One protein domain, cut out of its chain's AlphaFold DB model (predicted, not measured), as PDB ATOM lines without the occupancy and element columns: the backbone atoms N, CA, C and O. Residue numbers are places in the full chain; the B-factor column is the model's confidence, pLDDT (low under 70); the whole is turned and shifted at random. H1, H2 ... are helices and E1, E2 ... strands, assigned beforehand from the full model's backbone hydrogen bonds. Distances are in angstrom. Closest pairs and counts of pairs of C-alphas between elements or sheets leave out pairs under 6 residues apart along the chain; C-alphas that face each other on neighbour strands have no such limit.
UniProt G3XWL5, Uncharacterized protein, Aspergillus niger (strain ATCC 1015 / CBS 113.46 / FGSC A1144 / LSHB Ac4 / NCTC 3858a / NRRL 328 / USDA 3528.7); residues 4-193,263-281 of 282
ATOM      1  N   GLY A   4     163.090 148.235 146.633       82.44
ATOM      2  CA  GLY A   4     161.832 148.614 145.983       82.44
ATOM      3  C   GLY A   4     161.982 149.835 145.071       82.44
ATOM      4  O   GLY A   4     161.549 149.802 143.925       82.44
ATOM      5  N   GLU A   5     162.699 150.870 145.517       82.88
ATOM      6  CA  GLU A   5     163.032 152.049 144.696       82.88
ATOM      7  C   GLU A   5     163.824 151.671 143.432       82.88
ATOM      8  O   GLU A   5     163.514 152.151 142.342       82.88
ATOM      9  N   ILE A   6     164.804 150.764 143.542       85.44
ATOM     10  CA  ILE A   6     165.552 150.249 142.378       85.44
ATOM     11  C   ILE A   6     164.626 149.448 141.453       85.44
ATOM     12  O   ILE A   6     164.730 149.561 140.231       85.44
ATOM     13  N   GLY A   7     163.740 148.627 142.021       88.94
ATOM     14  CA  GLY A   7     162.756 147.838 141.280       88.94
ATOM     15  C   GLY A   7     161.816 148.719 140.459       88.94
ATOM     16  O   GLY A   7     161.736 148.544 139.244       88.94
ATOM     17  N   SER A   8     161.193 149.709 141.103       88.75
ATOM     18  CA  SER A   8     160.342 150.721 140.465       88.75
ATOM     19  C   SER A   8     161.096 151.461 139.358       88.75
ATOM     20  O   SER A   8     160.655 151.473 138.205       88.75
ATOM     21  N   TRP A   9     162.297 151.975 139.653       89.81
ATOM     22  CA  TRP A   9     163.124 152.670 138.664       89.81
ATOM     23  C   TRP A   9     163.390 151.804 137.424       89.81
ATOM     24  O   TRP A   9     163.195 152.237 136.286       89.81
ATOM     25  N   ARG A  10     163.807 150.547 137.626       91.25
ATOM     26  CA  ARG A  10     164.075 149.609 136.526       91.25
ATOM     27  C   ARG A  10     162.814 149.241 135.753       91.25
ATOM     28  O   ARG A  10     162.895 149.110 134.536       91.25
ATOM     29  N   ALA A  11     161.675 149.075 136.421       94.44
ATOM     30  CA  ALA A  11     160.409 148.760 135.767       94.44
ATOM     31  C   ALA A  11     160.008 149.866 134.780       94.44
ATOM     32  O   ALA A  11     159.741 149.574 133.612       94.44
ATOM     33  N   HIS A  12     160.066 151.132 135.206       96.00
ATOM     34  CA  HIS A  12     159.782 152.257 134.318       96.00
ATOM     35  C   HIS A  12     160.795 152.357 133.174       96.00
ATOM     36  O   HIS A  12     160.385 152.460 132.018       96.00
ATOM     37  N   LEU A  13     162.103 152.246 133.439       94.62
ATOM     38  CA  LEU A  13     163.100 152.295 132.361       94.62
ATOM     39  C   LEU A  13     162.952 151.165 131.345       94.62
ATOM     40  O   LEU A  13     163.087 151.422 130.152       94.62
ATOM     41  N   ASN A  14     162.623 149.949 131.779       97.38
ATOM     42  CA  ASN A  14     162.353 148.846 130.861       97.38
ATOM     43  C   ASN A  14     161.155 149.161 129.950       97.38
ATOM     44  O   ASN A  14     161.208 148.887 128.750       97.38
ATOM     45  N   ALA A  15     160.093 149.768 130.491       98.06
ATOM     46  CA  ALA A  15     158.949 150.204 129.693       98.06
ATOM     47  C   ALA A  15     159.352 151.284 128.671       98.06
ATOM     48  O   ALA A  15     159.031 151.154 127.490       98.06
ATOM     49  N   ILE A  16     160.124 152.297 129.082       98.25
ATOM     50  CA  ILE A  16     160.634 153.349 128.186       98.25
ATOM     51  C   ILE A  16     161.535 152.765 127.084       98.25
ATOM     52  O   ILE A  16     161.373 153.089 125.907       98.25
ATOM     53  N   GLN A  17     162.455 151.863 127.432       97.94
ATOM     54  CA  GLN A  17     163.314 151.169 126.466       97.94
ATOM     55  C   GLN A  17     162.497 150.354 125.463       97.94
ATOM     56  O   GLN A  17     162.794 150.367 124.264       97.94
ATOM     57  N   ARG A  18     161.437 149.684 125.925       98.50
ATOM     58  CA  ARG A  18     160.539 148.921 125.060       98.50
ATOM     59  C   ARG A  18     159.857 149.812 124.025       98.50
ATOM     60  O   ARG A  18     159.895 149.474 122.848       98.50
ATOM     61  N   ILE A  19     159.330 150.969 124.431       98.69
ATOM     62  CA  ILE A  19     158.706 151.948 123.519       98.69
ATOM     63  C   ILE A  19     159.657 152.320 122.381       98.69
ATOM     64  O   ILE A  19     159.260 152.308 121.216       98.69
ATOM     65  N   VAL A  20     160.923 152.599 122.708       98.44
ATOM     66  CA  VAL A  20     161.934 152.972 121.712       98.44
ATOM     67  C   VAL A  20     162.305 151.787 120.814       98.44
ATOM     68  O   VAL A  20     162.318 151.928 119.591       98.44
ATOM     69  N   SER A  21     162.582 150.620 121.399       98.44
ATOM     70  CA  SER A  21     163.023 149.431 120.652       98.44
ATOM     71  C   SER A  21     161.948 148.867 119.715       98.44
ATOM     72  O   SER A  21     162.261 148.481 118.590       98.44
ATOM     73  N   GLU A  22     160.683 148.880 120.140       98.56
ATOM     74  CA  GLU A  22     159.537 148.385 119.368       98.56
ATOM     75  C   GLU A  22     158.876 149.479 118.511       98.56
ATOM     76  O   GLU A  22     157.943 149.192 117.765       98.56
ATOM     77  N   ARG A  23     159.365 150.728 118.573       98.12
ATOM     78  CA  ARG A  23     158.809 151.888 117.849       98.12
ATOM     79  C   ARG A  23     157.321 152.127 118.125       98.12
ATOM     80  O   ARG A  23     156.548 152.438 117.220       98.12
ATOM     81  N   ILE A  24     156.926 152.004 119.390       98.19
ATOM     82  CA  ILE A  24     155.559 152.287 119.839       98.19
ATOM     83  C   ILE A  24     155.351 153.805 119.811       98.19
ATOM     84  O   ILE A  24     156.111 154.535 120.439       98.19
ATOM     85  N   SER A  25     154.326 154.295 119.105       96.44
ATOM     86  CA  SER A  25     154.075 155.739 118.932       96.44
ATOM     87  C   SER A  25     153.885 156.486 120.255       96.44
ATOM     88  O   SER A  25     154.341 157.618 120.416       96.44
ATOM     89  N   SER A  26     153.201 155.847 121.200       97.00
ATOM     90  CA  SER A  26     153.018 156.295 122.574       97.00
ATOM     91  C   SER A  26     152.525 155.131 123.431       97.00
ATOM     92  O   SER A  26     151.923 154.186 122.918       97.00
ATOM     93  N   ALA A  27     152.763 155.189 124.738       98.12
ATOM     94  CA  ALA A  27     152.267 154.187 125.677       98.12
ATOM     95  C   ALA A  27     151.720 154.845 126.943       98.12
ATOM     96  O   ALA A  27     152.237 155.873 127.375       98.12
ATOM     97  N   LEU A  28     150.698 154.225 127.535       98.06
ATOM     98  CA  LEU A  28     150.223 154.514 128.886       98.06
ATOM     99  C   LEU A  28     150.889 153.527 129.849       98.06
ATOM    100  O   LEU A  28     150.732 152.316 129.691       98.06
ATOM    101  N   ILE A  29     151.630 154.047 130.820       98.31
ATOM    102  CA  ILE A  29     152.302 153.283 131.871       98.31
ATOM    103  C   ILE A  29     151.524 153.497 133.167       98.31
ATOM    104  O   ILE A  29     151.227 154.636 133.526       98.31
ATOM    105  N   LEU A  30     151.184 152.395 133.833       97.19
ATOM    106  CA  LEU A  30     150.388 152.347 135.056       97.19
ATOM    107  C   LEU A  30     151.159 151.545 136.109       97.19
ATOM    108  O   LEU A  30     151.663 150.466 135.790       97.19
ATOM    109  N   GLU A  31     151.247 152.064 137.329       94.50
ATOM    110  CA  GLU A  31     151.636 151.274 138.504       94.50
ATOM    111  C   GLU A  31     150.504 150.275 138.835       94.50
ATOM    112  O   GLU A  31     149.355 150.458 138.424       94.50
ATOM    113  N   ASP A  32     150.822 149.163 139.495       90.81
ATOM    114  CA  ASP A  32     149.879 148.066 139.752       90.81
ATOM    115  C   ASP A  32     148.995 148.286 140.991       90.81
ATOM    116  O   ASP A  32     147.994 147.588 141.164       90.81
ATOM    117  N   ASP A  33     149.317 149.285 141.811       89.38
ATOM    118  CA  ASP A  33     148.597 149.691 143.020       89.38
ATOM    119  C   ASP A  33     147.674 150.905 142.801       89.38
ATOM    120  O   ASP A  33     147.349 151.643 143.737       89.38
ATOM    121  N   ILE A  34     147.208 151.112 141.566       93.25
ATOM    122  CA  ILE A  34     146.292 152.203 141.219       93.25
ATOM    123  C   ILE A  34     144.837 151.749 141.084       93.25
ATOM    124  O   ILE A  34     144.522 150.584 140.853       93.25
ATOM    125  N   ASP A  35     143.934 152.720 141.148       95.06
ATOM    126  CA  ASP A  35     142.528 152.591 140.780       95.06
ATOM    127  C   ASP A  35     142.083 153.841 140.011       95.06
ATOM    128  O   ASP A  35     142.803 154.841 139.900       95.06
ATOM    129  N   TRP A  36     140.882 153.791 139.455       96.56
ATOM    130  CA  TRP A  36     140.287 154.880 138.698       96.56
ATOM    131  C   TRP A  36     138.787 154.967 138.940       96.56
ATOM    132  O   TRP A  36     138.124 154.026 139.383       96.56
ATOM    133  N   ASP A  37     138.230 156.124 138.608       95.88
ATOM    134  CA  ASP A  37     136.797 156.353 138.672       95.88
ATOM    135  C   ASP A  37     136.052 155.465 137.660       95.88
ATOM    136  O   ASP A  37     136.473 155.324 136.510       95.88
ATOM    137  N   VAL A  38     134.876 154.933 138.014       96.69
ATOM    138  CA  VAL A  38     134.056 154.109 137.089       96.69
ATOM    139  C   VAL A  38     133.668 154.838 135.793       96.69
ATOM    140  O   VAL A  38     133.226 154.229 134.817       96.69
ATOM    141  N   THR A  39     133.826 156.163 135.777       95.44
ATOM    142  CA  THR A  39     133.592 157.038 134.624       95.44
ATOM    143  C   THR A  39     134.879 157.496 133.926       95.44
ATOM    144  O   THR A  39     134.828 158.442 133.142       95.44
ATOM    145  N   LEU A  40     136.012 156.810 134.138       95.94
ATOM    146  CA  LEU A  40     137.341 157.168 133.617       95.94
ATOM    147  C   LEU A  40     137.334 157.555 132.134       95.94
ATOM    148  O   LEU A  40     137.986 158.513 131.742       95.94
ATOM    149  N   LYS A  41     136.556 156.869 131.291       94.81
ATOM    150  CA  LYS A  41     136.456 157.206 129.859       94.81
ATOM    151  C   LYS A  41     135.989 158.645 129.615       94.81
ATOM    152  O   LYS A  41     136.512 159.308 128.726       94.81
ATOM    153  N   ASN A  42     135.042 159.136 130.414       94.62
ATOM    154  CA  ASN A  42     134.567 160.515 130.323       94.62
ATOM    155  C   ASN A  42     135.640 161.487 130.820       94.62
ATOM    156  O   ASN A  42     135.885 162.494 130.166       94.62
ATOM    157  N   GLN A  43     136.320 161.158 131.923       96.06
ATOM    158  CA  GLN A  43     137.433 161.965 132.435       96.06
ATOM    159  C   GLN A  43     138.570 162.068 131.410       96.06
ATOM    160  O   GLN A  43     139.066 163.159 131.156       96.06
ATOM    161  N   LEU A  44     138.938 160.958 130.763       97.00
ATOM    162  CA  LEU A  44     139.952 160.916 129.709       97.00
ATOM    163  C   LEU A  44     139.530 161.693 128.458       97.00
ATOM    164  O   LEU A  44     140.385 162.293 127.810       97.00
ATOM    165  N   GLN A  45     138.236 161.715 128.130       95.50
ATOM    166  CA  GLN A  45     137.710 162.532 127.039       95.50
ATOM    167  C   GLN A  45     137.793 164.033 127.356       95.50
ATOM    168  O   GLN A  45     138.189 164.810 126.491       95.50
ATOM    169  N   GLU A  46     137.462 164.456 128.578       95.81
ATOM    170  CA  GLU A  46     137.650 165.857 128.979       95.81
ATOM    171  C   GLU A  46     139.129 166.230 129.078       95.81
ATOM    172  O   GLU A  46     139.528 167.314 128.656       95.81
ATOM    173  N   PHE A  47     139.958 165.314 129.580       97.62
ATOM    174  CA  PHE A  47     141.403 165.483 129.617       97.62
ATOM    175  C   PHE A  47     141.972 165.694 128.215       97.62
ATOM    176  O   PHE A  47     142.762 166.611 128.007       97.62
ATOM    177  N   ALA A  48     141.523 164.900 127.240       96.56
ATOM    178  CA  ALA A  48     141.859 165.056 125.831       96.56
ATOM    179  C   ALA A  48     141.485 166.451 125.302       96.56
ATOM    180  O   ALA A  48     142.335 167.136 124.740       96.56
ATOM    181  N   LEU A  49     140.262 166.931 125.559       95.31
ATOM    182  CA  LEU A  49     139.856 168.279 125.142       95.31
ATOM    183  C   LEU A  49     140.668 169.391 125.808       95.31
ATOM    184  O   LEU A  49     141.077 170.331 125.126       95.31
ATOM    185  N   GLY A  50     140.931 169.290 127.112       95.94
ATOM    186  CA  GLY A  50     141.785 170.246 127.814       95.94
ATOM    187  C   GLY A  50     143.205 170.241 127.251       95.94
ATOM    188  O   GLY A  50     143.761 171.296 126.967       95.94
ATOM    189  N   THR A  51     143.759 169.059 126.986       96.19
ATOM    190  CA  THR A  51     145.078 168.884 126.361       96.19
ATOM    191  C   THR A  51     145.125 169.553 124.984       96.19
ATOM    192  O   THR A  51     146.040 170.329 124.709       96.19
ATOM    193  N   LEU A  52     144.108 169.333 124.145       94.69
ATOM    194  CA  LEU A  52     143.975 169.988 122.844       94.69
ATOM    195  C   LEU A  52     143.877 171.510 122.984       94.69
ATOM    196  O   LEU A  52     144.531 172.222 122.227       94.69
ATOM    197  N   ALA A  53     143.091 172.028 123.929       93.94
ATOM    198  CA  ALA A  53     142.920 173.468 124.132       93.94
ATOM    199  C   ALA A  53     144.222 174.170 124.564       93.94
ATOM    200  O   ALA A  53     144.418 175.347 124.272       93.94
ATOM    201  N   LEU A  54     145.132 173.453 125.227       94.19
ATOM    202  CA  LEU A  54     146.421 173.982 125.694       94.19
ATOM    203  C   LEU A  54     147.516 173.977 124.619       94.19
ATOM    204  O   LEU A  54     148.570 174.600 124.798       94.19
ATOM    205  N   GLN A  55     147.298 173.263 123.516       91.44
ATOM    206  CA  GLN A  55     148.230 173.184 122.396       91.44
ATOM    207  C   GLN A  55     147.906 174.236 121.333       91.44
ATOM    208  O   GLN A  55     146.738 174.539 121.071       91.44
ATOM    209  N   ALA A  56     148.957 174.759 120.696       76.62
ATOM    210  CA  ALA A  56     148.845 175.773 119.654       76.62
ATOM    211  C   ALA A  56     147.924 175.313 118.508       76.62
ATOM    212  O   ALA A  56     147.865 174.134 118.161       76.62
ATOM    213  N   GLU A  57     147.205 176.260 117.909       69.31
ATOM    214  CA  GLU A  57     146.303 176.004 116.778       69.31
ATOM    215  C   GLU A  57     147.042 175.773 115.450       69.31
ATOM    216  O   GLU A  57     146.427 175.391 114.459       69.31
ATOM    217  N   SER A  58     148.362 175.983 115.416       60.72
ATOM    218  CA  SER A  58     149.170 175.998 114.191       60.72
ATOM    219  C   SER A  58     149.363 174.635 113.521       60.72
ATOM    220  O   SER A  58     149.893 174.586 112.411       60.72
ATOM    221  N   HIS A  59     148.940 173.538 114.155       57.94
ATOM    222  CA  HIS A  59     149.025 172.193 113.591       57.94
ATOM    223  C   HIS A  59     147.652 171.512 113.580       57.94
ATOM    224  O   HIS A  59     146.905 171.630 114.557       57.94
ATOM    225  N   PRO A  60     147.304 170.773 112.505       65.69
ATOM    226  CA  PRO A  60     146.135 169.909 112.512       65.69
ATOM    227  C   PRO A  60     146.249 168.942 113.690       65.69
ATOM    228  O   PRO A  60     147.161 168.124 113.738       65.69
ATOM    229  N   LYS A  61     145.337 169.052 114.653       73.44
ATOM    230  CA  LYS A  61     145.270 168.145 115.800       73.44
ATOM    231  C   LYS A  61     144.696 166.818 115.308       73.44
ATOM    232  O   LYS A  61     143.481 166.685 115.171       73.44
ATOM    233  N   THR A  62     145.569 165.878 114.948       80.19
ATOM    234  CA  THR A  62     145.158 164.621 114.295       80.19
ATOM    235  C   THR A  62     144.809 163.513 115.280       80.19
ATOM    236  O   THR A  62     144.080 162.583 114.930       80.19
ATOM    237  N   THR A  63     145.283 163.625 116.520       90.00
ATOM    238  CA  THR A  63     145.030 162.657 117.588       90.00
ATOM    239  C   THR A  63     144.146 163.247 118.695       90.00
ATOM    240  O   THR A  63     144.105 164.467 118.876       90.00
ATOM    241  N   PRO A  64     143.439 162.409 119.482       92.00
ATOM    242  CA  PRO A  64     142.528 162.893 120.524       92.00
ATOM    243  C   PRO A  64     143.193 163.770 121.592       92.00
ATOM    244  O   PRO A  64     142.543 164.654 122.129       92.00
ATOM    245  N   TYR A  65     144.477 163.547 121.886       94.81
ATOM    246  CA  TYR A  65     145.242 164.315 122.877       94.81
ATOM    247  C   TYR A  65     146.140 165.381 122.227       94.81
ATOM    248  O   TYR A  65     146.912 166.048 122.913       94.81
ATOM    249  N   GLY A  66     146.056 165.552 120.906       93.00
ATOM    250  CA  GLY A  66     146.988 166.361 120.133       93.00
ATOM    251  C   GLY A  66     148.382 165.739 120.071       93.00
ATOM    252  O   GLY A  66     148.653 164.708 120.685       93.00
ATOM    253  N   ASP A  67     149.268 166.380 119.323       89.25
ATOM    254  CA  ASP A  67     150.573 165.813 118.959       89.25
ATOM    255  C   ASP A  67     151.739 166.564 119.643       89.25
ATOM    256  O   ASP A  67     152.896 166.146 119.599       89.25
ATOM    257  N   GLU A  68     151.430 167.654 120.358       91.31
ATOM    258  CA  GLU A  68     152.403 168.566 120.968       91.31
ATOM    259  C   GLU A  68     152.589 168.326 122.479       91.31
ATOM    260  O   GLU A  68     152.663 169.266 123.275       91.31
ATOM    261  N   TRP A  69     152.684 167.058 122.888       95.56
ATOM    262  CA  TRP A  69     152.992 166.645 124.261       95.56
ATOM    263  C   TRP A  69     154.102 165.586 124.291       95.56
ATOM    264  O   TRP A  69     154.302 164.824 123.346       95.56
ATOM    265  N   ASP A  70     154.857 165.559 125.386       98.00
ATOM    266  CA  ASP A  70     155.865 164.536 125.666       98.00
ATOM    267  C   ASP A  70     155.379 163.585 126.773       98.00
ATOM    268  O   ASP A  70     155.471 162.366 126.617       98.00
ATOM    269  N   ILE A  71     154.789 164.139 127.841       98.44
ATOM    270  CA  ILE A  71     154.187 163.387 128.950       98.44
ATOM    271  C   ILE A  71     152.763 163.881 129.227       98.44
ATOM    272  O   ILE A  71     152.541 165.082 129.392       98.44
ATOM    273  N   LEU A  72     151.811 162.953 129.340       98.56
ATOM    274  CA  LEU A  72     150.503 163.201 129.954       98.56
ATOM    275  C   LEU A  72     150.506 162.566 131.343       98.56
ATOM    276  O   LEU A  72     150.465 161.345 131.460       98.56
ATOM    277  N   TRP A  73     150.578 163.379 132.390       98.12
ATOM    278  CA  TRP A  73     150.663 162.913 133.769       98.12
ATOM    279  C   TRP A  73     149.256 162.762 134.352       98.12
ATOM    280  O   TRP A  73     148.584 163.746 134.662       98.12
ATOM    281  N   LEU A  74     148.774 161.523 134.442       98.12
ATOM    282  CA  LEU A  74     147.378 161.211 134.772       98.12
ATOM    283  C   LEU A  74     147.208 160.776 136.236       98.12
ATOM    284  O   LEU A  74     146.142 160.986 136.809       98.12
ATOM    285  N   GLY A  75     148.253 160.194 136.824       96.88
ATOM    286  CA  GLY A  75     148.354 159.651 138.179       96.88
ATOM    287  C   GLY A  75     149.553 160.262 138.897       96.88
ATOM    288  O   GLY A  75     150.683 160.034 138.470       96.88
ATOM    289  N   HIS A  76     149.322 161.055 139.942       96.19
ATOM    290  CA  HIS A  76     150.382 161.734 140.690       96.19
ATOM    291  C   HIS A  76     149.970 162.039 142.128       96.19
ATOM    292  O   HIS A  76     148.791 162.192 142.446       96.19
ATOM    293  N   CYS A  77     150.962 162.311 142.965       94.00
ATOM    294  CA  CYS A  77     150.786 162.812 144.321       94.00
ATOM    295  C   CYS A  77     151.153 164.299 144.418       94.00
ATOM    296  O   CYS A  77     151.656 164.758 145.432       94.00
ATOM    297  N   GLY A  78     150.973 165.078 143.356       95.12
ATOM    298  CA  GLY A  78     151.190 166.522 143.382       95.12
ATOM    299  C   GLY A  78     151.686 167.034 142.044       95.12
ATOM    300  O   GLY A  78     152.391 166.331 141.323       95.12
ATOM    301  N   THR A  79     151.313 168.265 141.711       96.88
ATOM    302  CA  THR A  79     151.687 168.899 140.444       96.88
ATOM    303  C   THR A  79     151.754 170.415 140.607       96.88
ATOM    304  O   THR A  79     151.086 170.963 141.483       96.88
ATOM    305  N   LYS A  80     152.554 171.090 139.778       97.50
ATOM    306  CA  LYS A  80     152.620 172.550 139.645       97.50
ATOM    307  C   LYS A  80     152.443 172.919 138.179       97.50
ATOM    308  O   LYS A  80     153.204 172.478 137.327       97.50
ATOM    309  N   CYS A  81     151.452 173.738 137.880       97.06
ATOM    310  CA  CYS A  81     151.216 174.271 136.550       97.06
ATOM    311  C   CYS A  81     152.240 175.362 136.207       97.06
ATOM    312  O   CYS A  81     152.731 176.090 137.074       97.06
ATOM    313  N   GLN A  82     152.528 175.515 134.918       95.44
ATOM    314  CA  GLN A  82     153.327 176.625 134.410       95.44
ATOM    315  C   GLN A  82     152.594 177.952 134.648       95.44
ATOM    316  O   GLN A  82     151.461 178.143 134.198       95.44
ATOM    317  N   LYS A  83     153.254 178.891 135.334       92.62
ATOM    318  CA  LYS A  83     152.715 180.240 135.563       92.62
ATOM    319  C   LYS A  83     152.580 181.014 134.253       92.62
ATOM    320  O   LYS A  83     153.302 180.751 133.297       92.62
ATOM    321  N   HIS A  84     151.677 181.995 134.237       90.50
ATOM    322  CA  HIS A  84     151.415 182.869 133.083       90.50
ATOM    323  C   HIS A  84     151.044 182.117 131.791       90.50
ATOM    324  O   HIS A  84     151.188 182.646 130.691       90.50
ATOM    325  N   THR A  85     150.542 180.885 131.915       92.75
ATOM    326  CA  THR A  85     149.978 180.118 130.803       92.75
ATOM    327  C   THR A  85     148.503 179.823 131.071       92.75
ATOM    328  O   THR A  85     148.117 179.674 132.235       92.75
ATOM    329  N   PRO A  86     147.652 179.753 130.031       95.75
ATOM    330  CA  PRO A  86     146.277 179.318 130.213       95.75
ATOM    331  C   PRO A  86     146.209 177.890 130.760       95.75
ATOM    332  O   PRO A  86     147.031 177.042 130.418       95.75
ATOM    333  N   PHE A  87     145.187 177.614 131.560       97.44
ATOM    334  CA  PHE A  87     144.827 176.279 132.031       97.44
ATOM    335  C   PHE A  87     143.335 176.038 131.797       97.44
ATOM    336  O   PHE A  87     142.527 176.963 131.770       97.44
ATOM    337  N   TYR A  88     142.952 174.789 131.580       97.62
ATOM    338  CA  TYR A  88     141.578 174.400 131.306       97.62
ATOM    339  C   TYR A  88     140.876 174.017 132.611       97.62
ATOM    340  O   TYR A  88     141.424 173.253 133.400       97.62
ATOM    341  N   ILE A  89     139.671 174.536 132.851       97.56
ATOM    342  CA  ILE A  89     138.878 174.224 134.048       97.56
ATOM    343  C   ILE A  89     137.575 173.550 133.640       97.56
ATOM    344  O   ILE A  89     136.780 174.127 132.896       97.56
ATOM    345  N   LEU A  90     137.335 172.375 134.208       96.44
ATOM    346  CA  LEU A  90     136.042 171.706 134.272       96.44
ATOM    347  C   LEU A  90     135.363 172.137 135.572       96.44
ATOM    348  O   LEU A  90     135.826 171.781 136.656       96.44
ATOM    349  N   LYS A  91     134.298 172.936 135.477       94.56
ATOM    350  CA  LYS A  91     133.551 173.405 136.654       94.56
ATOM    351  C   LYS A  91     132.475 172.398 137.025       94.56
ATOM    352  O   LYS A  91     131.772 171.926 136.140       94.56
ATOM    353  N   ASN A  92     132.269 172.154 138.320       93.44
ATOM    354  CA  ASN A  92     131.244 171.222 138.811       93.44
ATOM    355  C   ASN A  92     131.427 169.781 138.288       93.44
ATOM    356  O   ASN A  92     130.450 169.102 137.961       93.44
ATOM    357  N   ASP A  93     132.673 169.319 138.188       94.50
ATOM    358  CA  ASP A  93     133.000 167.929 137.886       94.50
ATOM    359  C   ASP A  93     132.630 167.038 139.090       94.50
ATOM    360  O   ASP A  93     133.289 167.108 140.133       94.50
ATOM    361  N   PRO A  94     131.609 166.161 138.974       93.44
ATOM    362  CA  PRO A  94     131.167 165.312 140.080       93.44
ATOM    363  C   PRO A  94     132.186 164.229 140.456       93.44
ATOM    364  O   PRO A  94     131.956 163.519 141.434       93.44
ATOM    365  N   THR A  95     133.250 164.072 139.668       94.31
ATOM    366  CA  THR A  95     134.360 163.141 139.895       94.31
ATOM    367  C   THR A  95     135.619 163.843 140.401       94.31
ATOM    368  O   THR A  95     136.623 163.186 140.667       94.31
ATOM    369  N   SER A  96     135.608 165.178 140.507       94.25
ATOM    370  CA  SER A  96     136.733 165.914 141.075       94.25
ATOM    371  C   SER A  96     136.687 165.829 142.595       94.25
ATOM    372  O   SER A  96     135.754 166.322 143.244       94.25
ATOM    373  N   ILE A  97     137.699 165.169 143.152       91.62
ATOM    374  CA  ILE A  97     137.837 165.000 144.588       91.62
ATOM    375  C   ILE A  97     138.184 166.352 145.243       91.62
ATOM    376  O   ILE A  97     139.081 167.058 144.786       91.62
ATOM    377  N   PRO A  98     137.472 166.766 146.300       85.81
ATOM    378  CA  PRO A  98     137.802 167.998 147.006       85.81
ATOM    379  C   PRO A  98     139.134 167.871 147.756       85.81
ATOM    380  O   PRO A  98     139.554 166.774 148.115       85.81
ATOM    381  N   VAL A  99     139.767 169.010 148.054       85.88
ATOM    382  CA  VAL A  99     141.123 169.077 148.635       85.88
ATOM    383  C   VAL A  99     141.278 168.267 149.926       85.88
ATOM    384  O   VAL A  99     142.287 167.596 150.106       85.88
ATOM    385  N   TYR A 100     140.263 168.240 150.794       83.56
ATOM    386  CA  TYR A 100     140.299 167.446 152.032       83.56
ATOM    387  C   TYR A 100     140.259 165.923 151.801       83.56
ATOM    388  O   TYR A 100     140.558 165.163 152.717       83.56
ATOM    389  N   GLY A 101     139.831 165.473 150.617       85.44
ATOM    390  CA  GLY A 101     139.806 164.067 150.219       85.44
ATOM    391  C   GLY A 101     141.061 163.629 149.461       85.44
ATOM    392  O   GLY A 101     141.206 162.441 149.170       85.44
ATOM    393  N   LEU A 102     141.960 164.561 149.125       88.62
ATOM    394  CA  LEU A 102     143.204 164.235 148.437       88.62
ATOM    395  C   LEU A 102     144.106 163.365 149.322       88.62
ATOM    396  O   LEU A 102     144.156 163.565 150.539       88.62
ATOM    397  N   PRO A 103     144.864 162.422 148.729       86.75
ATOM    398  CA  PRO A 103     145.986 161.818 149.432       86.75
ATOM    399  C   PRO A 103     147.035 162.891 149.753       86.75
ATOM    400  O   PRO A 103     146.966 164.027 149.278       86.75
ATOM    401  N   GLN A 104     148.045 162.520 150.537       88.69
ATOM    402  CA  GLN A 104     149.165 163.415 150.800       88.69
ATOM    403  C   GLN A 104     149.828 163.831 149.483       88.69
ATOM    404  O   GLN A 104     150.449 163.010 148.806       88.69
ATOM    405  N   TYR A 105     149.695 165.113 149.142       89.94
ATOM    406  CA  TYR A 105     150.371 165.687 147.992       89.94
ATOM    407  C   TYR A 105     151.730 166.277 148.394       89.94
ATOM    408  O   TYR A 105     151.829 167.036 149.356       89.94
ATOM    409  N   TRP A 106     152.774 165.937 147.642       89.00
ATOM    410  CA  TRP A 106     154.171 166.327 147.868       89.00
ATOM    411  C   TRP A 106     154.629 167.484 146.972       89.00
ATOM    412  O   TRP A 106     155.713 168.031 147.164       89.00
ATOM    413  N   ALA A 107     153.798 167.884 146.007       91.19
ATOM    414  CA  ALA A 107     154.003 169.073 145.190       91.19
ATOM    415  C   ALA A 107     152.693 169.846 145.007       91.19
ATOM    416  O   ALA A 107     151.617 169.260 144.870       91.19
ATOM    417  N   GLY A 108     152.804 171.170 144.981       91.62
ATOM    418  CA  GLY A 108     151.689 172.081 144.765       91.62
ATOM    419  C   GLY A 108     151.982 173.485 145.307       91.62
ATOM    420  O   GLY A 108     153.129 173.749 145.700       91.62
ATOM    421  N   PRO A 109     150.973 174.375 145.332       94.94
ATOM    422  CA  PRO A 109     149.678 174.227 144.645       94.94
ATOM    423  C   PRO A 109     149.852 174.039 143.126       94.94
ATOM    424  O   PRO A 109     150.903 174.379 142.578       94.94
ATOM    425  N   ALA A 110     148.844 173.484 142.452       96.31
ATOM    426  CA  ALA A 110     148.832 173.334 141.003       96.31
ATOM    427  C   ALA A 110     148.831 174.703 140.325       96.31
ATOM    428  O   ALA A 110     149.781 175.023 139.620       96.31
ATOM    429  N   VAL A 111     147.825 175.546 140.563       96.75
ATOM    430  CA  VAL A 111     147.807 176.918 140.025       96.75
ATOM    431  C   VAL A 111     148.064 177.926 141.136       96.75
ATOM    432  O   VAL A 111     149.002 178.725 141.057       96.75
ATOM    433  N   HIS A 112     147.198 177.900 142.148       95.50
ATOM    434  CA  HIS A 112     147.218 178.738 143.343       95.50
ATOM    435  C   HIS A 112     146.152 178.213 144.315       95.50
ATOM    436  O   HIS A 112     145.095 177.776 143.866       95.50
ATOM    437  N   GLU A 113     146.354 178.332 145.629       93.25
ATOM    438  CA  GLU A 113     145.423 177.803 146.644       93.25
ATOM    439  C   GLU A 113     143.969 178.258 146.434       93.25
ATOM    440  O   GLU A 113     143.047 177.455 146.515       93.25
ATOM    441  N   LEU A 114     143.748 179.535 146.102       92.56
ATOM    442  CA  LEU A 114     142.407 180.074 145.825       92.56
ATOM    443  C   LEU A 114     141.698 179.413 144.633       92.56
ATOM    444  O   LEU A 114     140.472 179.360 144.621       92.56
ATOM    445  N   VAL A 115     142.447 178.939 143.634       94.88
ATOM    446  CA  VAL A 115     141.891 178.275 142.446       94.88
ATOM    447  C   VAL A 115     141.723 176.780 142.714       94.88
ATOM    448  O   VAL A 115     140.665 176.220 142.430       94.88
ATOM    449  N   ASP A 116     142.737 176.157 143.312       94.12
ATOM    450  CA  ASP A 116     142.775 174.727 143.617       94.12
ATOM    451  C   ASP A 116     141.727 174.336 144.679       94.12
ATOM    452  O   ASP A 116     141.156 173.249 144.624       94.12
ATOM    453  N   ASN A 117     141.410 175.241 145.616       92.75
ATOM    454  CA  ASN A 117     140.409 175.021 146.664       92.75
ATOM    455  C   ASN A 117     138.957 175.211 146.191       92.75
ATOM    456  O   ASN A 117     138.028 174.993 146.977       92.75
ATOM    457  N   ILE A 118     138.717 175.611 144.933       92.44
ATOM    458  CA  ILE A 118     137.350 175.686 144.406       92.44
ATOM    459  C   ILE A 118     136.802 174.261 144.298       92.44
ATOM    460  O   ILE A 118     137.229 173.471 143.453       92.44
ATOM    461  N   LYS A 119     135.840 173.934 145.168       91.25
ATOM    462  CA  LYS A 119     135.250 172.593 145.240       91.25
ATOM    463  C   LYS A 119     134.747 172.136 143.872       91.25
ATOM    464  O   LYS A 119     134.078 172.883 143.161       91.25
ATOM    465  N   HIS A 120     135.022 170.870 143.564       92.06
ATOM    466  CA  HIS A 120     134.532 170.181 142.368       92.06
ATOM    467  C   HIS A 120     134.987 170.806 141.044       92.06
ATOM    468  O   HIS A 120     134.386 170.552 140.002       92.06
ATOM    469  N   ASN A 121     136.051 171.606 141.056       94.50
ATOM    470  CA  ASN A 121     136.749 171.957 139.832       94.50
ATOM    471  C   ASN A 121     137.812 170.909 139.527       94.50
ATOM    472  O   ASN A 121     138.468 170.395 140.432       94.50
ATOM    473  N   ARG A 122     138.017 170.623 138.245       96.44
ATOM    474  CA  ARG A 122     139.211 169.927 137.771       96.44
ATOM    475  C   ARG A 122     139.964 170.835 136.818       96.44
ATOM    476  O   ARG A 122     139.392 171.368 135.871       96.44
ATOM    477  N   ILE A 123     141.245 170.999 137.088       97.62
ATOM    478  CA  ILE A 123     142.186 171.770 136.289       97.62
ATOM    479  C   ILE A 123     142.921 170.799 135.369       97.62
ATOM    480  O   ILE A 123     143.250 169.688 135.773       97.62
ATOM    481  N   ILE A 124     143.186 171.211 134.138       98.31
ATOM    482  CA  ILE A 124     144.132 170.569 133.225       98.31
ATOM    483  C   ILE A 124     145.084 171.667 132.766       98.31
ATOM    484  O   ILE A 124     144.641 172.727 132.330       98.31
ATOM    485  N   CYS A 125     146.387 171.455 132.891       98.06
ATOM    486  CA  CYS A 125     147.373 172.497 132.628       98.06
ATOM    487  C   CYS A 125     148.660 171.921 132.050       98.06
ATOM    488  O   CYS A 125     148.978 170.744 132.238       98.06
ATOM    489  N   LYS A 126     149.440 172.781 131.386       97.75
ATOM    490  CA  LYS A 126     150.862 172.504 131.176       97.75
ATOM    491  C   LYS A 126     151.526 172.483 132.545       97.75
ATOM    492  O   LYS A 126     151.443 173.471 133.274       97.75
ATOM    493  N   THR A 127     152.137 171.366 132.907       95.75
ATOM    494  CA  THR A 127     152.793 171.206 134.205       95.75
ATOM    495  C   THR A 127     154.284 171.501 134.083       95.75
ATOM    496  O   THR A 127     154.924 171.111 133.106       95.75
ATOM    497  N   SER A 128     154.826 172.239 135.049       93.50
ATOM    498  CA  SER A 128     156.266 172.406 135.239       93.50
ATOM    499  C   SER A 128     156.834 171.357 136.187       93.50
ATOM    500  O   SER A 128     158.031 171.139 136.184       93.50
ATOM    501  N   LEU A 129     156.022 170.686 137.001       93.19
ATOM    502  CA  LEU A 129     156.505 169.661 137.920       93.19
ATOM    503  C   LEU A 129     155.359 168.731 138.289       93.19
ATOM    504  O   LEU A 129     154.286 169.201 138.649       93.19
ATOM    505  N   ALA A 130     155.613 167.430 138.306       94.88
ATOM    506  CA  ALA A 130     154.749 166.447 138.943       94.88
ATOM    507  C   ALA A 130     155.608 165.407 139.672       94.88
ATOM    508  O   ALA A 130     156.781 165.224 139.340       94.88
ATOM    509  N   VAL A 131     155.032 164.785 140.699       93.06
ATOM    510  CA  VAL A 131     155.683 163.779 141.554       93.06
ATOM    511  C   VAL A 131     154.759 162.581 141.759       93.06
ATOM    512  O   VAL A 131     153.535 162.723 141.693       93.06
ATOM    513  N   CYS A 132     155.340 161.416 142.035       93.81
ATOM    514  CA  CYS A 132     154.764 160.083 141.844       93.81
ATOM    515  C   CYS A 132     154.442 159.756 140.378       93.81
ATOM    516  O   CYS A 132     153.950 160.594 139.629       93.81
ATOM    517  N   SER A 133     154.673 158.510 139.975       94.38
ATOM    518  CA  SER A 133     154.563 158.031 138.589       94.38
ATOM    519  C   SER A 133     153.415 157.042 138.363       94.38
ATOM    520  O   SER A 133     153.448 156.268 137.406       94.38
ATOM    521  N   SER A 134     152.372 157.114 139.194       94.94
ATOM    522  CA  SER A 134     151.294 156.121 139.257       94.94
ATOM    523  C   SER A 134     150.558 155.901 137.941       94.94
ATOM    524  O   SER A 134     150.210 154.771 137.609       94.94
ATOM    525  N   ALA A 135     150.370 156.952 137.141       97.81
ATOM    526  CA  ALA A 135     149.907 156.798 135.766       97.81
ATOM    527  C   ALA A 135     150.418 157.932 134.876       97.81
ATOM    528  O   ALA A 135     150.165 159.109 135.140       97.81
ATOM    529  N   TYR A 136     151.076 157.602 133.772       98.50
ATOM    530  CA  TYR A 136     151.457 158.600 132.777       98.50
ATOM    531  C   TYR A 136     151.508 158.008 131.374       98.50
ATOM    532  O   TYR A 136     151.897 156.859 131.170       98.50
ATOM    533  N   ALA A 137     151.117 158.810 130.387       98.50
ATOM    534  CA  ALA A 137     151.383 158.504 128.993       98.50
ATOM    535  C   ALA A 137     152.681 159.177 128.550       98.50
ATOM    536  O   ALA A 137     152.973 160.302 128.953       98.50
ATOM    537  N   VAL A 138     153.434 158.504 127.689       98.50
ATOM    538  CA  VAL A 138     154.705 158.983 127.141       98.50
ATOM    539  C   VAL A 138     154.716 158.791 125.625       98.50
ATOM    540  O   VAL A 138     154.300 157.745 125.119       98.50
ATOM    541  N   SER A 139     155.145 159.815 124.888       98.12
ATOM    542  CA  SER A 139     155.291 159.738 123.431       98.12
ATOM    543  C   SER A 139     156.596 159.035 123.041       98.12
ATOM    544  O   SER A 139     157.554 159.000 123.815       98.12
ATOM    545  N   PHE A 140     156.672 158.493 121.824       97.81
ATOM    546  CA  PHE A 140     157.899 157.882 121.301       97.81
ATOM    547  C   PHE A 140     159.106 158.830 121.403       97.81
ATOM    548  O   PHE A 140     160.165 158.454 121.906       97.81
ATOM    549  N   ASN A 141     158.922 160.088 120.990       97.38
ATOM    550  CA  ASN A 141     159.971 161.106 121.040       97.38
ATOM    551  C   ASN A 141     160.390 161.412 122.484       97.38
ATOM    552  O   ASN A 141     161.579 161.553 122.770       97.38
ATOM    553  N   ALA A 142     159.430 161.480 123.409       97.88
ATOM    554  CA  ALA A 142     159.710 161.666 124.826       97.88
ATOM    555  C   ALA A 142     160.492 160.488 125.417       97.88
ATOM    556  O   ALA A 142     161.444 160.708 126.160       97.88
ATOM    557  N   ALA A 143     160.163 159.251 125.039       98.31
ATOM    558  CA  ALA A 143     160.908 158.070 125.466       98.31
ATOM    559  C   ALA A 143     162.381 158.139 125.022       98.31
ATOM    560  O   ALA A 143     163.279 157.873 125.820       98.31
ATOM    561  N   GLN A 144     162.652 158.582 123.789       97.81
ATOM    562  CA  GLN A 144     164.024 158.811 123.314       97.81
ATOM    563  C   GLN A 144     164.734 159.918 124.103       97.81
ATOM    564  O   GLN A 144     165.875 159.726 124.523       97.81
ATOM    565  N   LYS A 145     164.059 161.051 124.337       96.00
ATOM    566  CA  LYS A 145     164.575 162.163 125.150       96.00
ATOM    567  C   LYS A 145     164.937 161.708 126.567       96.00
ATOM    568  O   LYS A 145     166.019 162.030 127.041       96.00
ATOM    569  N   ILE A 146     164.070 160.934 127.223       95.25
ATOM    570  CA  ILE A 146     164.302 160.410 128.578       95.25
ATOM    571  C   ILE A 146     165.555 159.530 128.604       95.25
ATOM    572  O   ILE A 146     166.440 159.760 129.425       95.25
ATOM    573  N   LEU A 147     165.682 158.566 127.685       94.00
ATOM    574  CA  LEU A 147     166.872 157.706 127.622       94.00
ATOM    575  C   LEU A 147     168.146 158.496 127.299       94.00
ATOM    576  O   LEU A 147     169.198 158.209 127.867       94.00
ATOM    577  N   ALA A 148     168.057 159.494 126.416       92.12
ATOM    578  CA  ALA A 148     169.182 160.358 126.081       92.12
ATOM    579  C   ALA A 148     169.635 161.181 127.294       92.12
ATOM    580  O   ALA A 148     170.823 161.181 127.606       92.12
ATOM    581  N   ALA A 149     168.705 161.810 128.019       87.69
ATOM    582  CA  ALA A 149     169.012 162.543 129.245       87.69
ATOM    583  C   ALA A 149     169.717 161.637 130.263       87.69
ATOM    584  O   ALA A 149     170.788 161.971 130.757       87.69
ATOM    585  N   LEU A 150     169.192 160.433 130.491       83.00
ATOM    586  CA  LEU A 150     169.778 159.464 131.421       83.00
ATOM    587  C   LEU A 150     171.159 158.942 131.006       83.00
ATOM    588  O   LEU A 150     171.881 158.429 131.853       83.00
ATOM    589  N   SER A 151     171.544 159.067 129.733       80.06
ATOM    590  CA  SER A 151     172.869 158.647 129.253       80.06
ATOM    591  C   SER A 151     173.986 159.661 129.520       80.06
ATOM    592  O   SER A 151     175.158 159.300 129.436       80.06
ATOM    593  N   VAL A 152     173.635 160.917 129.818       73.69
ATOM    594  CA  VAL A 152     174.590 162.028 129.988       73.69
ATOM    595  C   VAL A 152     174.469 162.744 131.330       73.69
ATOM    596  O   VAL A 152     175.292 163.608 131.615       73.69
ATOM    597  N   LEU A 153     173.452 162.430 132.139       61.34
ATOM    598  CA  LEU A 153     173.294 163.002 133.474       61.34
ATOM    599  C   LEU A 153     174.444 162.514 134.374       61.34
ATOM    600  O   LEU A 153     174.530 161.309 134.610       61.34
ATOM    601  N   PRO A 154     175.321 163.412 134.870       51.41
ATOM    602  CA  PRO A 154     176.381 163.029 135.794       51.41
ATOM    603  C   PRO A 154     175.778 162.525 137.110       51.41
ATOM    604  O   PRO A 154     174.806 163.104 137.615       51.41
ATOM    605  N   ASP A 155     176.384 161.479 137.679       51.44
ATOM    606  CA  ASP A 155     176.025 160.905 138.987       51.44
ATOM    607  C   ASP A 155     176.144 161.931 140.141       51.44
ATOM    608  O   ASP A 155     175.594 161.733 141.225       51.44
ATOM    609  N   ASP A 156     176.856 163.035 139.911       45.72
ATOM    610  CA  ASP A 156     177.408 163.957 140.902       45.72
ATOM    611  C   ASP A 156     176.929 165.421 140.790       45.72
ATOM    612  O   ASP A 156     177.004 166.143 141.781       45.72
ATOM    613  N   GLU A 157     176.365 165.866 139.659       42.75
ATOM    614  CA  GLU A 157     175.872 167.258 139.498       42.75
ATOM    615  C   GLU A 157     174.344 167.407 139.514       42.75
ATOM    616  O   GLU A 157     173.815 168.514 139.623       42.75
ATOM    617  N   SER A 158     173.598 166.303 139.472       43.94
ATOM    618  CA  SER A 158     172.139 166.337 139.624       43.94
ATOM    619  C   SER A 158     171.676 166.203 141.086       43.94
ATOM    620  O   SER A 158     170.466 166.222 141.354       43.94
ATOM    621  N   MET A 159     172.602 166.088 142.051       49.81
ATOM    622  CA  MET A 159     172.288 165.796 143.454       49.81
ATOM    623  C   MET A 159     173.281 166.378 144.477       49.81
ATOM    624  O   MET A 159     174.461 166.546 144.188       49.81
ATOM    625  N   PRO A 160     172.840 166.590 145.732       38.09
ATOM    626  CA  PRO A 160     173.725 166.521 146.891       38.09
ATOM    627  C   PRO A 160     174.374 165.122 146.984       38.09
ATOM    628  O   PRO A 160     173.688 164.127 146.724       38.09
ATOM    629  N   PRO A 161     175.640 164.999 147.420       37.22
ATOM    630  CA  PRO A 161     176.297 163.703 147.584       37.22
ATOM    631  C   PRO A 161     175.473 162.736 148.452       37.22
ATOM    632  O   PRO A 161     175.107 163.063 149.581       37.22
ATOM    633  N   GLY A 162     175.208 161.528 147.943       41.78
ATOM    634  CA  GLY A 162     174.644 160.418 148.725       41.78
ATOM    635  C   GLY A 162     173.121 160.247 148.699       41.78
ATOM    636  O   GLY A 162     172.614 159.364 149.393       41.78
ATOM    637  N   GLN A 163     172.379 161.024 147.906       43.94
ATOM    638  CA  GLN A 163     170.971 160.723 147.622       43.94
ATOM    639  C   GLN A 163     170.844 159.967 146.299       43.94
ATOM    640  O   GLN A 163     171.748 159.977 145.478       43.94
ATOM    641  N   SER A 164     169.751 159.235 146.116       53.41
ATOM    642  CA  SER A 164     169.457 158.568 144.853       53.41
ATOM    643  C   SER A 164     168.261 159.232 144.200       53.41
ATOM    644  O   SER A 164     167.280 159.506 144.890       53.41
ATOM    645  N   VAL A 165     168.332 159.512 142.899       64.12
ATOM    646  CA  VAL A 165     167.200 160.107 142.187       64.12
ATOM    647  C   VAL A 165     166.108 159.046 142.079       64.12
ATOM    648  O   VAL A 165     166.359 157.958 141.571       64.12
ATOM    649  N   VAL A 166     164.915 159.335 142.596       80.75
ATOM    650  CA  VAL A 166     163.716 158.509 142.379       80.75
ATOM    651  C   VAL A 166     163.131 158.873 141.007       80.75
ATOM    652  O   VAL A 166     163.298 160.003 140.540       80.75
ATOM    653  N   TYR A 167     162.543 157.901 140.304       87.69
ATOM    654  CA  TYR A 167     162.229 158.007 138.870       87.69
ATOM    655  C   TYR A 167     161.306 159.179 138.544       87.69
ATOM    656  O   TYR A 167     161.553 159.944 137.609       87.69
ATOM    657  N   ASP A 168     160.278 159.354 139.360       89.50
ATOM    658  CA  ASP A 168     159.310 160.437 139.270       89.50
ATOM    659  C   ASP A 168     159.961 161.821 139.420       89.50
ATOM    660  O   ASP A 168     159.672 162.717 138.631       89.50
ATOM    661  N   VAL A 169     160.894 161.993 140.363       88.69
ATOM    662  CA  VAL A 169     161.613 163.259 140.580       88.69
ATOM    663  C   VAL A 169     162.478 163.610 139.373       88.69
ATOM    664  O   VAL A 169     162.521 164.772 138.963       88.69
ATOM    665  N   MET A 170     163.151 162.623 138.773       89.06
ATOM    666  CA  MET A 170     163.905 162.822 137.530       89.06
ATOM    667  C   MET A 170     162.981 163.294 136.407       89.06
ATOM    668  O   MET A 170     163.248 164.319 135.778       89.06
ATOM    669  N   LEU A 171     161.871 162.585 136.193       92.44
ATOM    670  CA  LEU A 171     160.922 162.906 135.132       92.44
ATOM    671  C   LEU A 171     160.291 164.293 135.342       92.44
ATOM    672  O   LEU A 171     160.191 165.077 134.399       92.44
ATOM    673  N   GLY A 172     159.953 164.632 136.588       92.31
ATOM    674  CA  GLY A 172     159.452 165.946 136.981       92.31
ATOM    675  C   GLY A 172     160.434 167.079 136.669       92.31
ATOM    676  O   GLY A 172     160.025 168.099 136.121       92.31
ATOM    677  N   ARG A 173     161.739 166.895 136.913       89.25
ATOM    678  CA  ARG A 173     162.780 167.883 136.552       89.25
ATOM    679  C   ARG A 173     162.934 168.071 135.041       89.25
ATOM    680  O   ARG A 173     163.230 169.173 134.573       89.25
ATOM    681  N   LEU A 174     162.725 167.016 134.253       92.50
ATOM    682  CA  LEU A 174     162.714 167.133 132.792       92.50
ATOM    683  C   LEU A 174     161.509 167.953 132.296       92.50
ATOM    684  O   LEU A 174     161.640 168.677 131.311       92.50
ATOM    685  N   CYS A 175     160.370 167.903 132.993       94.50
ATOM    686  CA  CYS A 175     159.261 168.832 132.761       94.50
ATOM    687  C   CYS A 175     159.617 170.265 133.197       94.50
ATOM    688  O   CYS A 175     159.345 171.219 132.471       94.50
ATOM    689  N   GLU A 176     160.263 170.417 134.358       91.94
ATOM    690  CA  GLU A 176     160.598 171.718 134.960       91.94
ATOM    691  C   GLU A 176     161.568 172.530 134.109       91.94
ATOM    692  O   GLU A 176     161.375 173.726 133.904       91.94
ATOM    693  N   SER A 177     162.573 171.862 133.547       90.62
ATOM    694  CA  SER A 177     163.542 172.461 132.623       90.62
ATOM    695  C   SER A 177     162.970 172.767 131.232       90.62
ATOM    696  O   SER A 177     163.657 173.367 130.407       90.62
ATOM    697  N   GLY A 178     161.737 172.338 130.938       91.44
ATOM    698  CA  GLY A 178     161.135 172.440 129.609       91.44
ATOM    699  C   GLY A 178     161.711 171.459 128.582       91.44
ATOM    700  O   GLY A 178     161.366 171.542 127.402       91.44
ATOM    701  N   TYR A 179     162.563 170.516 129.004       93.88
ATOM    702  CA  TYR A 179     163.093 169.463 128.135       93.88
ATOM    703  C   TYR A 179     161.981 168.520 127.637       93.88
ATOM    704  O   TYR A 179     161.981 168.079 126.479       93.88
ATOM    705  N   LEU A 180     160.996 168.261 128.502       96.31
ATOM    706  CA  LEU A 180     159.746 167.582 128.181       96.31
ATOM    707  C   LEU A 180     158.561 168.542 128.318       96.31
ATOM    708  O   LEU A 180     158.430 169.289 129.284       96.31
ATOM    709  N   ARG A 181     157.645 168.476 127.354       96.75
ATOM    710  CA  ARG A 181     156.352 169.158 127.388       96.75
ATOM    711  C   ARG A 181     155.350 168.295 128.133       96.75
ATOM    712  O   ARG A 181     154.854 167.302 127.598       96.75
ATOM    713  N   CYS A 182     155.055 168.679 129.362       98.00
ATOM    714  CA  CYS A 182     154.221 167.886 130.248       98.00
ATOM    715  C   CYS A 182     152.851 168.541 130.439       98.00
ATOM    716  O   CYS A 182     152.748 169.755 130.624       98.00
ATOM    717  N   ILE A 183     151.788 167.739 130.406       98.50
ATOM    718  CA  ILE A 183     150.412 168.166 130.692       98.50
ATOM    719  C   ILE A 183     149.861 167.267 131.796       98.50
ATOM    720  O   ILE A 183     150.042 166.054 131.751       98.50
ATOM    721  N   SER A 184     149.206 167.855 132.792       98.12
ATOM    722  CA  SER A 184     148.667 167.146 133.959       98.12
ATOM    723  C   SER A 184     147.263 167.635 134.281       98.12
ATOM    724  O   SER A 184     146.880 168.741 133.887       98.12
ATOM    725  N   SER A 185     146.503 166.834 135.025       97.50
ATOM    726  CA  SER A 185     145.280 167.295 135.685       97.50
ATOM    727  C   SER A 185     145.549 167.647 137.146       97.50
ATOM    728  O   SER A 185     146.516 167.173 137.721       97.50
ATOM    729  N   HIS A 186     144.690 168.442 137.772       97.19
ATOM    730  CA  HIS A 186     144.612 168.586 139.222       97.19
ATOM    731  C   HIS A 186     143.136 168.670 139.642       97.19
ATOM    732  O   HIS A 186     142.423 169.542 139.144       97.19
ATOM    733  N   PRO A 187     142.647 167.807 140.546       96.00
ATOM    734  CA  PRO A 187     143.303 166.613 141.085       96.00
ATOM    735  C   PRO A 187     143.691 165.570 140.025       96.00
ATOM    736  O   PRO A 187     143.326 165.683 138.848       96.00
ATOM    737  N   SER A 188     144.422 164.543 140.456       96.44
ATOM    738  CA  SER A 188     144.803 163.409 139.615       96.44
ATOM    739  C   SER A 188     143.569 162.643 139.093       96.44
ATOM    740  O   SER A 188     142.488 162.727 139.683       96.44
ATOM    741  N   LEU A 189     143.691 161.964 137.945       97.06
ATOM    742  CA  LEU A 189     142.632 161.098 137.394       97.06
ATOM    743  C   LEU A 189     142.705 159.670 137.947       97.06
ATOM    744  O   LEU A 189     141.688 158.986 138.006       97.06
ATOM    745  N   PHE A 190     143.907 159.230 138.313       96.69
ATOM    746  CA  PHE A 190     144.153 157.933 138.930       96.69
ATOM    747  C   PHE A 190     144.458 158.131 140.410       96.69
ATOM    748  O   PHE A 190     145.168 159.061 140.792       96.69
ATOM    749  N   GLY A 191     143.892 157.258 141.232       92.94
ATOM    750  CA  GLY A 191     144.136 157.218 142.665       92.94
ATOM    751  C   GLY A 191     144.900 155.968 143.055       92.94
ATOM    752  O   GLY A 191     145.125 155.082 142.234       92.94
ATOM    753  N   ASN A 192     145.256 155.879 144.328       89.19
ATOM    754  CA  ASN A 192     145.927 154.706 144.870       89.19
ATOM    755  C   ASN A 192     144.885 153.732 145.408       89.19
ATOM    756  O   ASN A 192     143.875 154.146 145.987       89.19
ATOM    757  N   TRP A 193     145.185 152.447 145.298       87.75
ATOM    758  CA  TRP A 193     144.407 151.360 145.855       87.75
ATOM    759  C   TRP A 193     145.269 150.481 146.746       87.75
ATOM    760  O   TRP A 193     146.425 150.188 146.461       87.75
ATOM    761  N   ARG A 263     128.828 164.548 130.134       83.38
ATOM    762  CA  ARG A 263     130.072 165.299 130.059       83.38
ATOM    763  C   ARG A 263     129.901 166.666 130.712       83.38
ATOM    764  O   ARG A 263     128.799 167.219 130.709       83.38
ATOM    765  N   VAL A 264     130.986 167.164 131.285       85.12
ATOM    766  CA  VAL A 264     131.063 168.503 131.865       85.12
ATOM    767  C   VAL A 264     131.926 169.312 130.921       85.12
ATOM    768  O   VAL A 264     133.084 168.978 130.718       85.12
ATOM    769  N   GLU A 265     131.361 170.347 130.313       86.88
ATOM    770  CA  GLU A 265     132.136 171.214 129.432       86.88
ATOM    771  C   GLU A 265     133.065 172.101 130.259       86.88
ATOM    772  O   GLU A 265     132.649 172.726 131.240       86.88
ATOM    773  N   GLY A 266     134.334 172.161 129.861       93.50
ATOM    774  CA  GLY A 266     135.303 173.077 130.442       93.50
ATOM    775  C   GLY A 266     135.647 174.238 129.515       93.50
ATOM    776  O   GLY A 266     135.126 174.377 128.407       93.50
ATOM    777  N   GLY A 267     136.568 175.078 129.971       95.75
ATOM    778  CA  GLY A 267     137.080 176.193 129.183       95.75
ATOM    779  C   GLY A 267     138.464 176.630 129.634       95.75
ATOM    780  O   GLY A 267     138.872 176.354 130.766       95.75
ATOM    781  N   LEU A 268     139.174 177.331 128.753       96.94
ATOM    782  CA  LEU A 268     140.453 177.947 129.088       96.94
ATOM    783  C   LEU A 268     140.245 179.114 130.049       96.94
ATOM    784  O   LEU A 268     139.288 179.878 129.935       96.94
ATOM    785  N   HIS A 269     141.151 179.232 131.003       97.12
ATOM    786  CA  HIS A 269     141.201 180.299 131.980       97.12
ATOM    787  C   HIS A 269     142.648 180.756 132.164       97.12
ATOM    788  O   HIS A 269     143.592 180.015 131.885       97.12
ATOM    789  N   VAL A 270     142.810 181.978 132.650       96.31
ATOM    790  CA  VAL A 270     144.079 182.552 133.100       96.31
ATOM    791  C   VAL A 270     143.888 183.119 134.499       96.31
ATOM    792  O   VAL A 270     142.809 183.617 134.829       96.31
ATOM    793  N   LEU A 271     144.932 183.026 135.316       95.94
ATOM    794  CA  LEU A 271     144.994 183.684 136.612       95.94
ATOM    795  C   LEU A 271     145.943 184.874 136.498       95.94
ATOM    796  O   LEU A 271     147.116 184.697 136.161       95.94
ATOM    797  N   ASP A 272     145.430 186.063 136.791       93.94
ATOM    798  CA  ASP A 272     146.270 187.208 137.113       93.94
ATOM    799  C   ASP A 272     146.834 186.999 138.524       93.94
ATOM    800  O   ASP A 272     146.070 186.881 139.479       93.94
ATOM    801  N   TYR A 273     148.156 186.874 138.649       92.25
ATOM    802  CA  TYR A 273     148.815 186.609 139.931       92.25
ATOM    803  C   TYR A 273     149.034 187.874 140.774       92.25
ATOM    804  O   TYR A 273     149.371 187.748 141.948       92.25
ATOM    805  N   GLU A 274     148.873 189.067 140.196       92.38
ATOM    806  CA  GLU A 274     148.976 190.338 140.919       92.38
ATOM    807  C   GLU A 274     147.613 190.710 141.504       92.38
ATOM    808  O   GLU A 274     147.486 190.935 142.706       92.38
ATOM    809  N   GLU A 275     146.575 190.670 140.669       93.38
ATOM    810  CA  GLU A 275     145.203 191.020 141.059       93.38
ATOM    811  C   GLU A 275     144.426 189.829 141.647       93.38
ATOM    812  O   GLU A 275     143.331 189.989 142.189       93.38
ATOM    813  N   MET A 276     144.969 188.612 141.536       93.38
ATOM    814  CA  MET A 276     144.318 187.360 141.944       93.38
ATOM    815  C   MET A 276     142.956 187.132 141.266       93.38
ATOM    816  O   MET A 276     142.045 186.524 141.835       93.38
ATOM    817  N   VAL A 277     142.824 187.589 140.016       93.69
ATOM    818  CA  VAL A 277     141.592 187.496 139.223       93.69
ATOM    819  C   VAL A 277     141.656 186.309 138.267       93.69
ATOM    820  O   VAL A 277     142.522 186.224 137.394       93.69
ATOM    821  N   LEU A 278     140.694 185.394 138.407       94.81
ATOM    822  CA  LEU A 278     140.500 184.267 137.496       94.81
ATOM    823  C   LEU A 278     139.565 184.663 136.346       94.81
ATOM    824  O   LEU A 278     138.380 184.917 136.567       94.81
ATOM    825  N   SER A 279     140.070 184.627 135.115       95.12
ATOM    826  CA  SER A 279     139.330 185.027 133.911       95.12
ATOM    827  C   SER A 279     139.228 183.885 132.907       95.12
ATOM    828  O   SER A 279     140.184 183.137 132.720       95.12
ATOM    829  N   ARG A 280     138.076 183.742 132.240       94.12
ATOM    830  CA  ARG A 280     137.902 182.805 131.117       94.12
ATOM    831  C   ARG A 280     138.527 183.395 129.850       94.12
ATOM    832  O   ARG A 280     138.394 184.588 129.600       94.12
ATOM    833  N   VAL A 281     139.174 182.551 129.053       90.50
ATOM    834  CA  VAL A 281     139.711 182.884 127.729       90.50
ATOM    835  C   VAL A 281     138.792 182.267 126.678       90.50
ATOM    836  O   VAL A 281     138.652 181.043 126.649       90.50
TER     837      VAL A 281
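AT A GLANCE: This is residues 4 to 193 and 263 to 281 of the 282 residues of an uncharacterized protein of Aspergillus niger (strain ATCC 1015 / CBS 113.46 / FGSC A1144 / LSHB Ac4 / NCTC 3858a / NRRL 328 / USDA 3528.7) (UniProt G3XWL5). A strongly twisted sheet of nine strands runs through the middle, with H2 across E6 and H5 along it; H1 and H4 gather at the end with E1 and E7, and the hairpin of E10 and E11 makes the other end. A small antiparallel sheet, E2 - E9, is beside the large one, which is branched and mixed. The printed part has 209 residues with five named helices and eleven named strands, in the order H1 E1 E2 H2 E3 E4 E5 H3 E6 E7 H4 H5 E8 E9 E10 E11; the class is mixed, helices and strands. It is compact, with a radius of gyration of the C-alphas of 16.8 A and spans of 43 by 39 by 35 A.

HOW THE PARTS SIT: H1, residues 4 to 22, only grazes the branched sheet, with residues 12 to 20. E1, residues 26 to 30, is an edge strand antiparallel to E7, residues 135 to 139; N 29 and O 136 are 2.8 A apart. E2, residues 34 to 36, is antiparallel to E9, residues 190 to 193; N 35 and O 191 are 2.9 A apart. H2, residues 40 to 54, is 7.5 A over the sheet, over E6, residues 122 to 130, and runs across the strands, at 68 degrees to E6 on the local plane; their closest C-alphas, of Gly 50 and Ile 124, are 5.9 A apart. E3, residues 71 to 75, has E7 on one side, N 72 to O 137 2.9 A, and the parallel E8, residues 182 to 186, on the other, N 73 to O 183 2.8 A. E6 bends by 103 degrees at residue 127; on one side are E4, residues 79 to 81, N 80 to O 129 2.8 A, and E5, residues 87 to 90, N 88 to O 124 2.8 A, and on the other E8, N 125 to O 184 2.9 A. H3, residues 113 to 116, only grazes the sheet. H4, residues 140 to 152, stands up from the sheet and touches residues 16 to 20 of H1, closest C-alphas Ile 16 and Ala 143 at 5.5 A, at a steep tilt of 55 degrees. H5, residues 167 to 176, runs along E6, at 25 degrees on the local plane; Ser 128 and Glu 176 have the closest C-alphas, 4.4 A. E10, residues 266 to 271, is antiparallel to E5, N 87 to O 269 2.9 A, and forms a hairpin with E11, residues 278 to 281, N 270 to O 279 2.9 A. Every O i to N i+4 pair is within hydrogen-bond range in H1, H2 and H5, and 8 of 9 in H4; H3 is too short for one.

IN THESE COORDINATES: H1 begins at C-alpha 4, (161.832, 148.614, 145.983), and is 26.7 A long; H2 is 20.7 A, H4 19.3 A and E6 16.0 A. E11 ends at C-alpha 281, (139.711, 182.884, 127.729).

THE WHOLE: The C-alphas farthest apart, of Glu 22 and Glu 275, are 49.9 A apart. Residues 194 to 262 are not printed, and C-alphas 193 and 263 are 25.5 A apart across the cut. The links H2 to E3, E5 to H3 and H4 to H5 are long. The mean pLDDT of the printed part is 90.2; residues 57 to 60 and 153 to 165 are under 70.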